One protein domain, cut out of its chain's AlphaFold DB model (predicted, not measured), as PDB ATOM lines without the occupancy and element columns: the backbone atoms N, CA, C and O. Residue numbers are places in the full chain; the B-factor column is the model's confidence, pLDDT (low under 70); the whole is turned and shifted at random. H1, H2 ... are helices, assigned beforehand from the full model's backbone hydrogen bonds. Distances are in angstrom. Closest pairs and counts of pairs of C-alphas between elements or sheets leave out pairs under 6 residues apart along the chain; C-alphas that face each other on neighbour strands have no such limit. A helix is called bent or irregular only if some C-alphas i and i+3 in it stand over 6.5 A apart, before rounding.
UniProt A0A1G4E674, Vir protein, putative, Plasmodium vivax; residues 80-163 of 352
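This is residues 80 to 163 of the 352 residues of the protein "Vir protein, putative" of Plasmodium vivax (UniProt A0A1G4E674). What shape would one see first? A long helical hairpin, H1 folding back into H2 with a kink in H1, has a loop-rich end where residues 132 to 146 and the short H3 gather near the last turns of H2. From there the last stretch, residues 151 to 163, runs back lengthwise along the hairpin towards its turn. What is it made of, and how large is it? The printed part has 84 residues with three named helices, in the order H1, H2, H3, and no named strand; the class is all helix. It is only just compact, close to loose, with a radius of gyration of the C-alphas of 13.9 A, and its elongated outline spans 42 by 25 by 18 A.

How do the two long helices stand to each other? H1, residues 80 to 104, and H2, residues 108 to 131, touch and form a helical hairpin, with 12 pairs of C-alphas within 8 A. Their closest C-alphas are those of Ile 104 and Leu 110, 5.1 A apart. They run opposite ways at a steep tilt of 37 degrees, only just past shallow. Where is the short helix? H3, residues 147 to 150, is close to H2 but not clearly touching it; their closest C-alphas, those of Lys 129 and Trp 150, are 7.6 A apart. H1 and H3 are apart. What do the backbone N and O atoms show? O i to N i+4 pairs are within hydrogen-bond range in 19 of 21 cases in H1 and 18 of 20 in H2, while H3 is too short for such a pair.

Where does the longest helix by residues run? H1 goes from C-alpha 80 at (240.740, 229.561, 162.018) to C-alpha 104 at (265.641, 234.762, 180.472), 31.4 A. Is it even along its length? H1 is irregular, with C-alphas 95 and 98 8.3 A apart, and has a kink of 81 degrees near residue 98. Where are the other two? H2 measures 35.4 A and ends with C-alpha 131 at (242.686, 218.701, 168.212). H3 has four residues, Phe 147 to Trp 150.

How far does the printed part reach? The two C-alphas farthest apart are those of Lys 107 and Lys 136, 42.7 A. Are there cuts or long links? The printed part has no cut; the link from H1 to H2 is tight, with 3 residues, and that from H2 to H3 is long, with 15. Where is confidence low? The mean pLDDT of the printed part is 82.2, and residue 136, residues 153 to 156 and residue 163 are under 70.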
ATOM      1  N   ILE A  80     239.461 230.093 162.495       74.69
ATOM      2  CA  ILE A  80     240.740 229.561 162.018       74.69
ATOM      3  C   ILE A  80     241.853 230.616 162.173       74.69
ATOM      4  O   ILE A  80     242.959 230.260 162.566       74.69
ATOM      5  N   MET A  81     241.573 231.912 161.988       74.38
ATOM      6  CA  MET A  81     242.561 232.985 162.214       74.38
ATOM      7  C   MET A  81     243.023 233.094 163.679       74.38
ATOM      8  O   MET A  81     244.214 233.276 163.940       74.38
ATOM      9  N   GLU A  82     242.118 232.946 164.653       79.06
ATOM     10  CA  GLU A  82     242.500 232.935 166.077       79.06
ATOM     11  C   GLU A  82     243.390 231.737 166.437       79.06
ATOM     12  O   GLU A  82     244.294 231.858 167.269       79.06
ATOM     13  N   LEU A  83     243.155 230.590 165.795       85.12
ATOM     14  CA  LEU A  83     244.012 229.414 165.918       85.12
ATOM     15  C   LEU A  83     245.379 229.655 165.261       85.12
ATOM     16  O   LEU A  83     246.395 229.394 165.902       85.12
ATOM     17  N   TRP A  84     245.434 230.260 164.068       84.00
ATOM     18  CA  TRP A  84     246.696 230.656 163.429       84.00
ATOM     19  C   TRP A  84     247.532 231.609 164.282       84.00
ATOM     20  O   TRP A  84     248.748 231.428 164.341       84.00
ATOM     21  N   LYS A  85     246.920 232.578 164.984       83.81
ATOM     22  CA  LYS A  85     247.648 233.420 165.952       83.81
ATOM     23  C   LYS A  85     248.284 232.554 167.048       83.81
ATOM     24  O   LYS A  85     249.488 232.623 167.254       83.81
ATOM     25  N   LYS A  86     247.495 231.689 167.691       88.06
ATOM     26  CA  LYS A  86     247.968 230.817 168.779       88.06
ATOM     27  C   LYS A  86     249.082 229.863 168.313       88.06
ATOM     28  O   LYS A  86     250.097 229.725 168.989       88.06
ATOM     29  N   TRP A  87     248.949 229.238 167.141       87.62
ATOM     30  CA  TRP A  87     250.004 228.384 166.578       87.62
ATOM     31  C   TRP A  87     251.257 229.173 166.185       87.62
ATOM     32  O   TRP A  87     252.356 228.625 166.258       87.62
ATOM     33  N   LYS A  88     251.119 230.449 165.804       86.44
ATOM     34  CA  LYS A  88     252.258 231.331 165.535       86.44
ATOM     35  C   LYS A  88     253.079 231.569 166.791       86.44
ATOM     36  O   LYS A  88     254.291 231.428 166.733       86.44
ATOM     37  N   ASP A  89     252.430 231.836 167.924       86.50
ATOM     38  CA  ASP A  89     253.119 231.996 169.209       86.50
ATOM     39  C   ASP A  89     253.914 230.724 169.594       86.50
ATOM     40  O   ASP A  89     255.048 230.820 170.067       86.50
ATOM     41  N   VAL A  90     253.374 229.524 169.313       88.56
ATOM     42  CA  VAL A  90     254.079 228.233 169.493       88.56
ATOM     43  C   VAL A  90     255.246 228.063 168.511       88.56
ATOM     44  O   VAL A  90     256.330 227.635 168.910       88.56
ATOM     45  N   TYR A  91     255.060 228.405 167.234       86.00
ATOM     46  CA  TYR A  91     256.123 228.344 166.225       86.00
ATOM     47  C   TYR A  91     257.261 229.317 166.556       86.00
ATOM     48  O   TYR A  91     258.420 228.910 166.608       86.00
ATOM     49  N   ASP A  92     256.935 230.572 166.869       85.06
ATOM     50  CA  ASP A  92     257.903 231.599 167.241       85.06
ATOM     51  C   ASP A  92     258.667 231.206 168.520       85.06
ATOM     52  O   ASP A  92     259.881 231.421 168.566       85.06
ATOM     53  N   TYR A  93     258.028 230.542 169.499       86.69
ATOM     54  CA  TYR A  93     258.721 229.922 170.640       86.69
ATOM     55  C   TYR A  93     259.757 228.883 170.183       86.69
ATOM     56  O   TYR A  93     260.938 228.989 170.524       86.69
ATOM     57  N   ILE A  94     259.336 227.887 169.391       86.25
ATOM     58  CA  ILE A  94     260.194 226.772 168.951       86.25
ATOM     59  C   ILE A  94     261.382 227.300 168.131       86.25
ATOM     60  O   ILE A  94     262.521 226.890 168.355       86.25
ATOM     61  N   LYS A  95     261.140 228.250 167.220       83.12
ATOM     62  CA  LYS A  95     262.165 228.844 166.348       83.12
ATOM     63  C   LYS A  95     263.135 229.777 167.074       83.12
ATOM     64  O   LYS A  95     264.261 229.931 166.609       83.12
ATOM     65  N   ASN A  96     262.728 230.400 168.184       81.69
ATOM     66  CA  ASN A  96     263.559 231.350 168.937       81.69
ATOM     67  C   ASN A  96     264.104 230.792 170.259       81.69
ATOM     68  O   ASN A  96     264.674 231.560 171.034       81.69
ATOM     69  N   LYS A  97     263.973 229.486 170.514       84.31
ATOM     70  CA  LYS A  97     264.368 228.796 171.755       84.31
ATOM     71  C   LYS A  97     265.677 229.315 172.386       84.31
ATOM     72  O   LYS A  97     265.678 229.709 173.551       84.31
ATOM     73  N   ASP A  98     266.757 229.412 171.612       81.88
ATOM     74  CA  ASP A  98     268.082 229.837 172.106       81.88
ATOM     75  C   ASP A  98     268.173 231.352 172.379       81.88
ATOM     76  O   ASP A  98     268.818 231.797 173.334       81.88
ATOM     77  N   ASN A  99     267.464 232.166 171.585       82.31
ATOM     78  CA  ASN A  99     267.295 233.596 171.857       82.31
ATOM     79  C   ASN A  99     266.513 233.804 173.164       82.31
ATOM     80  O   ASN A  99     266.902 234.647 173.972       82.31
ATOM     81  N   ILE A 100     265.446 233.027 173.397       83.19
ATOM     82  CA  ILE A 100     264.647 233.075 174.632       83.19
ATOM     83  C   ILE A 100     265.520 232.667 175.824       83.19
ATOM     84  O   ILE A 100     265.587 233.413 176.798       83.19
ATOM     85  N   GLN A 101     266.269 231.563 175.720       85.31
ATOM     86  CA  GLN A 101     267.199 231.101 176.760       85.31
ATOM     87  C   GLN A 101     268.241 232.172 177.127       85.31
ATOM     88  O   GLN A 101     268.544 232.369 178.304       85.31
ATOM     89  N   THR A 102     268.743 232.910 176.132       83.56
ATOM     90  CA  THR A 102     269.677 234.032 176.330       83.56
ATOM     91  C   THR A 102     269.014 235.223 177.041       83.56
ATOM     92  O   THR A 102     269.643 235.874 177.872       83.56
ATOM     93  N   ILE A 103     267.742 235.517 176.743       82.88
ATOM     94  CA  ILE A 103     266.986 236.617 177.365       82.88
ATOM     95  C   ILE A 103     266.658 236.295 178.828       82.88
ATOM     96  O   ILE A 103     266.942 237.113 179.703       82.88
ATOM     97  N   ILE A 104     266.103 235.114 179.116       84.25
ATOM     98  CA  ILE A 104     265.641 234.762 180.472       84.25
ATOM     99  C   ILE A 104     266.802 234.621 181.463       84.25
ATOM    100  O   ILE A 104     266.663 234.988 182.626       84.25
ATOM    101  N   ASN A 105     267.980 234.208 180.986       83.62
ATOM    102  CA  ASN A 105     269.198 234.143 181.797       83.62
ATOM    103  C   ASN A 105     269.815 235.526 182.097       83.62
ATOM    104  O   ASN A 105     270.735 235.607 182.904       83.62
ATOM    105  N   SER A 106     269.336 236.614 181.475       80.38
ATOM    106  CA  SER A 106     269.912 237.957 181.669       80.38
ATOM    107  C   SER A 106     269.404 238.697 182.915       80.38
ATOM    108  O   SER A 106     270.103 239.583 183.409       80.38
ATOM    109  N   LYS A 107     268.214 238.355 183.440       77.31
ATOM    110  CA  LYS A 107     267.627 238.956 184.656       77.31
ATOM    111  C   LYS A 107     266.684 237.987 185.380       77.31
ATOM    112  O   LYS A 107     265.827 237.379 184.745       77.31
ATOM    113  N   LYS A 108     266.738 237.951 186.721       78.38
ATOM    114  CA  LYS A 108     265.851 237.126 187.578       78.38
ATOM    115  C   LYS A 108     264.353 237.410 187.353       78.38
ATOM    116  O   LYS A 108     263.557 236.486 187.405       78.38
ATOM    117  N   GLU A 109     263.972 238.645 187.030       77.00
ATOM    118  CA  GLU A 109     262.578 239.039 186.745       77.00
ATOM    119  C   GLU A 109     262.020 238.372 185.475       77.00
ATOM    120  O   GLU A 109     260.906 237.848 185.472       77.00
ATOM    121  N   LEU A 110     262.828 238.315 184.408       79.00
ATOM    122  CA  LEU A 110     262.463 237.677 183.135       79.00
ATOM    123  C   LEU A 110     262.261 236.160 183.295       79.00
ATOM    124  O   LEU A 110     261.530 235.549 182.520       79.00
ATOM    125  N   CYS A 111     262.865 235.566 184.326       80.62
ATOM    126  CA  CYS A 111     262.696 234.165 184.704       80.62
ATOM    127  C   CYS A 111     261.265 233.831 185.155       80.62
ATOM    128  O   CYS A 111     260.776 232.737 184.865       80.62
ATOM    129  N   ASN A 112     260.601 234.770 185.844       78.88
ATOM    130  CA  ASN A 112     259.236 234.610 186.352       78.88
ATOM    131  C   ASN A 112     258.225 234.763 185.209       78.88
ATOM    132  O   ASN A 112     257.456 233.840 184.949       78.88
ATOM    133  N   ILE A 113     258.340 235.859 184.449       82.50
ATOM    134  CA  ILE A 113     257.534 236.141 183.246       82.50
ATOM    135  C   ILE A 113     257.632 234.977 182.240       82.50
ATOM    136  O   ILE A 113     256.655 234.596 181.596       82.50
ATOM    137  N   TYR A 114     258.807 234.346 182.138       85.25
ATOM    138  CA  TYR A 114     258.992 233.151 181.321       85.25
ATOM    139  C   TYR A 114     258.170 231.934 181.791       85.25
ATOM    140  O   TYR A 114     257.728 231.166 180.938       85.25
ATOM    141  N   GLN A 115     257.925 231.728 183.092       85.06
ATOM    142  CA  GLN A 115     257.089 230.603 183.550       85.06
ATOM    143  C   GLN A 115     255.640 230.759 183.077       85.06
ATOM    144  O   GLN A 115     255.036 229.789 182.613       85.06
ATOM    145  N   GLU A 116     255.102 231.974 183.157       84.19
ATOM    146  CA  GLU A 116     253.749 232.324 182.711       84.19
ATOM    147  C   GLU A 116     253.631 232.195 181.186       84.19
ATOM    148  O   GLU A 116     252.766 231.476 180.682       84.19
ATOM    149  N   TYR A 117     254.570 232.798 180.447       84.69
ATOM    150  CA  TYR A 117     254.634 232.692 178.989       84.69
ATOM    151  C   TYR A 117     254.799 231.241 178.513       84.69
ATOM    152  O   TYR A 117     254.084 230.807 177.611       84.69
ATOM    153  N   TYR A 118     255.670 230.448 179.145       89.75
ATOM    154  CA  TYR A 118     255.791 229.024 178.832       89.75
ATOM    155  C   TYR A 118     254.482 228.268 179.109       89.75
ATOM    156  O   TYR A 118     254.072 227.452 178.291       89.75
ATOM    157  N   SER A 119     253.793 228.561 180.216       89.75
ATOM    158  CA  SER A 119     252.516 227.914 180.556       89.75
ATOM    159  C   SER A 119     251.416 228.237 179.533       89.75
ATOM    160  O   SER A 119     250.647 227.353 179.154       89.75
ATOM    161  N   TYR A 120     251.391 229.471 179.019       90.38
ATOM    162  CA  TYR A 120     250.531 229.890 177.906       90.38
ATOM    163  C   TYR A 120     250.830 229.109 176.612       90.38
ATOM    164  O   TYR A 120     249.922 228.520 176.019       90.38
ATOM    165  N   ILE A 121     252.103 229.043 176.203       91.06
ATOM    166  CA  ILE A 121     252.542 228.294 175.013       91.06
ATOM    167  C   ILE A 121     252.241 226.793 175.154       91.06
ATOM    168  O   ILE A 121     251.735 226.169 174.219       91.06
ATOM    169  N   GLU A 122     252.497 226.209 176.326       92.56
ATOM    170  CA  GLU A 122     252.225 224.799 176.610       92.56
ATOM    171  C   GLU A 122     250.722 224.492 176.579       92.56
ATOM    172  O   GLU A 122     250.328 223.453 176.051       92.56
ATOM    173  N   GLY A 123     249.871 225.402 177.067       92.56
ATOM    174  CA  GLY A 123     248.415 225.292 176.953       92.56
ATOM    175  C   GLY A 123     247.937 225.245 175.498       92.56
ATOM    176  O   GLY A 123     247.167 224.357 175.126       92.56
ATOM    177  N   ILE A 124     248.450 226.135 174.640       91.88
ATOM    178  CA  ILE A 124     248.143 226.118 173.199       91.88
ATOM    179  C   ILE A 124     248.621 224.811 172.555       91.88
ATOM    180  O   ILE A 124     247.873 224.179 171.808       91.88
ATOM    181  N   TYR A 125     249.853 224.395 172.844       91.06
ATOM    182  CA  TYR A 125     250.451 223.189 172.276       91.06
ATOM    183  C   TYR A 125     249.715 221.910 172.716       91.06
ATOM    184  O   TYR A 125     249.475 221.026 171.892       91.06
ATOM    185  N   LYS A 126     249.266 221.830 173.977       91.25
ATOM    186  CA  LYS A 126     248.398 220.749 174.481       91.25
ATOM    187  C   LYS A 126     247.072 220.681 173.723       91.25
ATOM    188  O   LYS A 126     246.667 219.589 173.324       91.25
ATOM    189  N   ASN A 127     246.432 221.823 173.468       90.81
ATOM    190  CA  ASN A 127     245.202 221.879 172.673       90.81
ATOM    191  C   ASN A 127     245.464 221.428 171.228       90.81
ATOM    192  O   ASN A 127     244.798 220.515 170.753       90.81
ATOM    193  N   TYR A 128     246.521 221.935 170.581       89.31
ATOM    194  CA  TYR A 128     246.938 221.475 169.251       89.31
ATOM    195  C   TYR A 128     247.156 219.948 169.191       89.31
ATOM    196  O   TYR A 128     246.653 219.287 168.278       89.31
ATOM    197  N   LYS A 129     247.838 219.347 170.182       89.31
ATOM    198  CA  LYS A 129     248.035 217.885 170.222       89.31
ATOM    199  C   LYS A 129     246.749 217.093 170.472       89.31
ATOM    200  O   LYS A 129     246.675 215.934 170.066       89.31
ATOM    201  N   ASN A 130     245.735 217.675 171.103       88.25
ATOM    202  CA  ASN A 130     244.419 217.042 171.200       88.25
ATOM    203  C   ASN A 130     243.638 217.159 169.886       88.25
ATOM    204  O   ASN A 130     243.132 216.151 169.395       88.25
ATOM    205  N   ASP A 131     243.596 218.357 169.306       86.88
ATOM    206  CA  ASP A 131     242.686 218.701 168.212       86.88
ATOM    207  C   ASP A 131     243.198 218.277 166.828       86.88
ATOM    208  O   ASP A 131     242.383 218.030 165.936       86.88
ATOM    209  N   CYS A 132     244.523 218.197 166.639       87.00
ATOM    210  CA  CYS A 132     245.160 217.993 165.330       87.00
ATOM    211  C   CYS A 132     246.016 216.722 165.217       87.00
ATOM    212  O   CYS A 132     246.280 216.272 164.106       87.00
ATOM    213  N   CYS A 133     246.435 216.109 166.330       87.19
ATOM    214  CA  CYS A 133     247.303 214.919 166.298       87.19
ATOM    215  C   CYS A 133     246.565 213.582 166.462       87.19
ATOM    216  O   CYS A 133     247.200 212.530 166.440       87.19
ATOM    217  N   LYS A 134     245.238 213.609 166.638       81.31
ATOM    218  CA  LYS A 134     244.397 212.417 166.865       81.31
ATOM    219  C   LYS A 134     243.508 212.048 165.667       81.31
ATOM    220  O   LYS A 134     242.779 211.066 165.729       81.31
ATOM    221  N   GLY A 135     243.564 212.819 164.579       72.62
ATOM    222  CA  GLY A 135     242.789 212.599 163.358       72.62
ATOM    223  C   GLY A 135     242.740 213.847 162.473       72.62
ATOM    224  O   GLY A 135     243.228 214.907 162.862       72.62
ATOM    225  N   LYS A 136     242.138 213.742 161.279       68.25
ATOM    226  CA  LYS A 136     241.981 214.893 160.374       68.25
ATOM    227  C   LYS A 136     240.838 215.803 160.828       68.25
ATOM    228  O   LYS A 136     239.666 215.491 160.630       68.25
ATOM    229  N   ASN A 137     241.194 216.949 161.392       77.00
ATOM    230  CA  ASN A 137     240.281 218.013 161.803       77.00
ATOM    231  C   ASN A 137     240.405 219.203 160.830       77.00
ATOM    232  O   ASN A 137     241.506 219.586 160.444       77.00
ATOM    233  N   ARG A 138     239.271 219.787 160.415       73.00
ATOM    234  CA  ARG A 138     239.230 220.917 159.459       73.00
ATOM    235  C   ARG A 138     239.812 222.213 160.031       73.00
ATOM    236  O   ARG A 138     240.179 223.095 159.263       73.00
ATOM    237  N   ASN A 139     239.915 222.312 161.354       77.81
ATOM    238  CA  ASN A 139     240.432 223.477 162.069       77.81
ATOM    239  C   ASN A 139     241.942 223.363 162.354       77.81
ATOM    240  O   ASN A 139     242.411 223.915 163.342       77.81
ATOM    241  N   CYS A 140     242.694 222.628 161.529       81.38
ATOM    242  CA  CYS A 140     244.130 222.383 161.687       81.38
ATOM    243  C   CYS A 140     244.925 222.878 160.462       81.38
ATOM    244  O   CYS A 140     244.337 223.069 159.395       81.38
ATOM    245  N   PRO A 141     246.250 223.095 160.582       79.25
ATOM    246  CA  PRO A 141     247.093 223.483 159.452       79.25
ATOM    247  C   PRO A 141     247.066 222.432 158.326       79.25
ATOM    248  O   PRO A 141     246.986 221.241 158.632       79.25
ATOM    249  N   PRO A 142     247.194 222.834 157.046       76.25
ATOM    250  CA  PRO A 142     247.358 221.900 155.932       76.25
ATOM    251  C   PRO A 142     248.541 220.937 156.117       76.25
ATOM    252  O   PRO A 142     249.612 221.344 156.581       76.25
ATOM    253  N   ASP A 143     248.360 219.682 155.689       74.12
ATOM    254  CA  ASP A 143     249.376 218.618 155.778       74.12
ATOM    255  C   ASP A 143     250.702 219.019 155.092       74.12
ATOM    256  O   ASP A 143     251.778 218.699 155.599       74.12
ATOM    257  N   ASP A 144     250.636 219.795 154.000       73.44
ATOM    258  CA  ASP A 144     251.786 220.292 153.219       73.44
ATOM    259  C   ASP A 144     252.785 221.119 154.048       73.44
ATOM    260  O   ASP A 144     253.974 221.188 153.736       73.44
ATOM    261  N   LEU A 145     252.320 221.736 155.139       77.38
ATOM    262  CA  LEU A 145     253.150 222.526 156.048       77.38
ATOM    263  C   LEU A 145     253.805 221.676 157.148       77.38
ATOM    264  O   LEU A 145     254.469 222.225 158.032       77.38
ATOM    265  N   LYS A 146     253.585 220.356 157.138       79.12
ATOM    266  CA  LYS A 146     254.122 219.351 158.070       79.12
ATOM    267  C   LYS A 146     253.993 219.689 159.560       79.12
ATOM    268  O   LYS A 146     254.861 219.350 160.357       79.12
ATOM    269  N   PHE A 147     252.915 220.355 159.982       80.12
ATOM    270  CA  PHE A 147     252.674 220.592 161.419       80.12
ATOM    271  C   PHE A 147     252.448 219.281 162.203       80.12
ATOM    272  O   PHE A 147     252.581 219.265 163.423       80.12
ATOM    273  N   ASN A 148     252.221 218.157 161.513       77.25
ATOM    274  CA  ASN A 148     252.301 216.816 162.094       77.25
ATOM    275  C   ASN A 148     253.680 216.489 162.714       77.25
ATOM    276  O   ASN A 148     253.747 215.638 163.597       77.25
ATOM    277  N   GLU A 149     254.758 217.208 162.370       80.69
ATOM    278  CA  GLU A 149     256.036 217.170 163.103       80.69
ATOM    279  C   GLU A 149     255.854 217.434 164.613       80.69
ATOM    280  O   GLU A 149     256.566 216.855 165.432       80.69
ATOM    281  N   TRP A 150     254.868 218.255 165.002       84.31
ATOM    282  CA  TRP A 150     254.537 218.563 166.401       84.31
ATOM    283  C   TRP A 150     253.757 217.436 167.106       84.31
ATOM    284  O   TRP A 150     253.644 217.406 168.337       84.31
ATOM    285  N   CYS A 151     253.234 216.475 166.345       84.62
ATOM    286  CA  CYS A 151     252.512 215.322 166.873       84.62
ATOM    287  C   CYS A 151     253.440 214.225 167.395       84.62
ATOM    288  O   CYS A 151     253.065 213.534 168.343       84.62
ATOM    289  N   ASN A 152     254.659 214.142 166.866       79.31
ATOM    290  CA  ASN A 152     255.657 213.136 167.220       79.31
ATOM    291  C   ASN A 152     256.031 213.145 168.719       79.31
ATOM    292  O   ASN A 152     255.827 214.129 169.439       79.31
ATOM    293  N   GLU A 153     256.574 212.020 169.191       59.97
ATOM    294  CA  GLU A 153     256.911 211.795 170.607       59.97
ATOM    295  C   GLU A 153     258.142 212.596 171.061       59.97
ATOM    296  O   GLU A 153     258.192 213.064 172.197       59.97
ATOM    297  N   ASN A 154     259.083 212.848 170.144       62.88
ATOM    298  CA  ASN A 154     260.218 213.753 170.338       62.88
ATOM    299  C   ASN A 154     259.726 215.212 170.392       62.88
ATOM    300  O   ASN A 154     259.706 215.909 169.380       62.88
ATOM    301  N   GLN A 155     259.288 215.651 171.575       62.81
ATOM    302  CA  GLN A 155     258.605 216.930 171.797       62.81
ATOM    303  C   GLN A 155     259.427 218.146 171.303       62.81
ATOM    304  O   GLN A 155     260.441 218.476 171.926       62.81
ATOM    305  N   PRO A 156     258.985 218.892 170.265       66.88
ATOM    306  CA  PRO A 156     259.636 220.149 169.886       66.88
ATOM    307  C   PRO A 156     259.477 221.241 170.954       66.88
ATOM    308  O   PRO A 156     260.353 222.096 171.099       66.88
ATOM    309  N   LEU A 157     258.391 221.208 171.738       85.12
ATOM    310  CA  LEU A 157     258.197 222.124 172.858       85.12
ATOM    311  C   LEU A 157     259.007 221.675 174.085       85.12
ATOM    312  O   LEU A 157     258.489 221.031 174.991       85.12
ATOM    313  N   THR A 158     260.287 222.040 174.130       88.56
ATOM    314  CA  THR A 158     261.100 221.890 175.346       88.56
ATOM    315  C   THR A 158     260.879 223.073 176.288       88.56
ATOM    316  O   THR A 158     261.038 224.223 175.866       88.56
ATOM    317  N   LYS A 159     260.624 222.819 177.578       90.94
ATOM    318  CA  LYS A 159     260.750 223.854 178.614       90.94
ATOM    319  C   LYS A 159     262.224 224.232 178.796       90.94
ATOM    320  O   LYS A 159     263.070 223.361 178.982       90.94
ATOM    321  N   LEU A 160     262.528 225.525 178.747       89.88
ATOM    322  CA  LEU A 160     263.849 226.064 179.070       89.88
ATOM    323  C   LEU A 160     264.111 226.034 180.577       89.88
ATOM    324  O   LEU A 160     263.207 226.276 181.386       89.88
ATOM    325  N   THR A 161     265.362 225.779 180.954       86.62
ATOM    326  CA  THR A 161     265.815 225.947 182.333       86.62
ATOM    327  C   THR A 161     266.056 227.428 182.598       86.62
ATOM    328  O   THR A 161     266.632 228.142 181.782       86.62
ATOM    329  N   CYS A 162     265.615 227.911 183.755       77.50
ATOM    330  CA  CYS A 162     265.948 229.252 184.209       77.50
ATOM    331  C   CYS A 162     266.222 229.213 185.709       77.50
ATOM    332  O   CYS A 162     265.356 228.855 186.509       77.50
ATOM    333  N   THR A 163     267.455 229.538 186.089       66.69
ATOM    334  CA  THR A 163     267.918 229.508 187.477       66.69
ATOM    335  C   THR A 163     267.514 230.792 188.195       66.69
ATOM    336  O   THR A 163     268.344 231.667 188.451       66.69
TER     337      THR A 163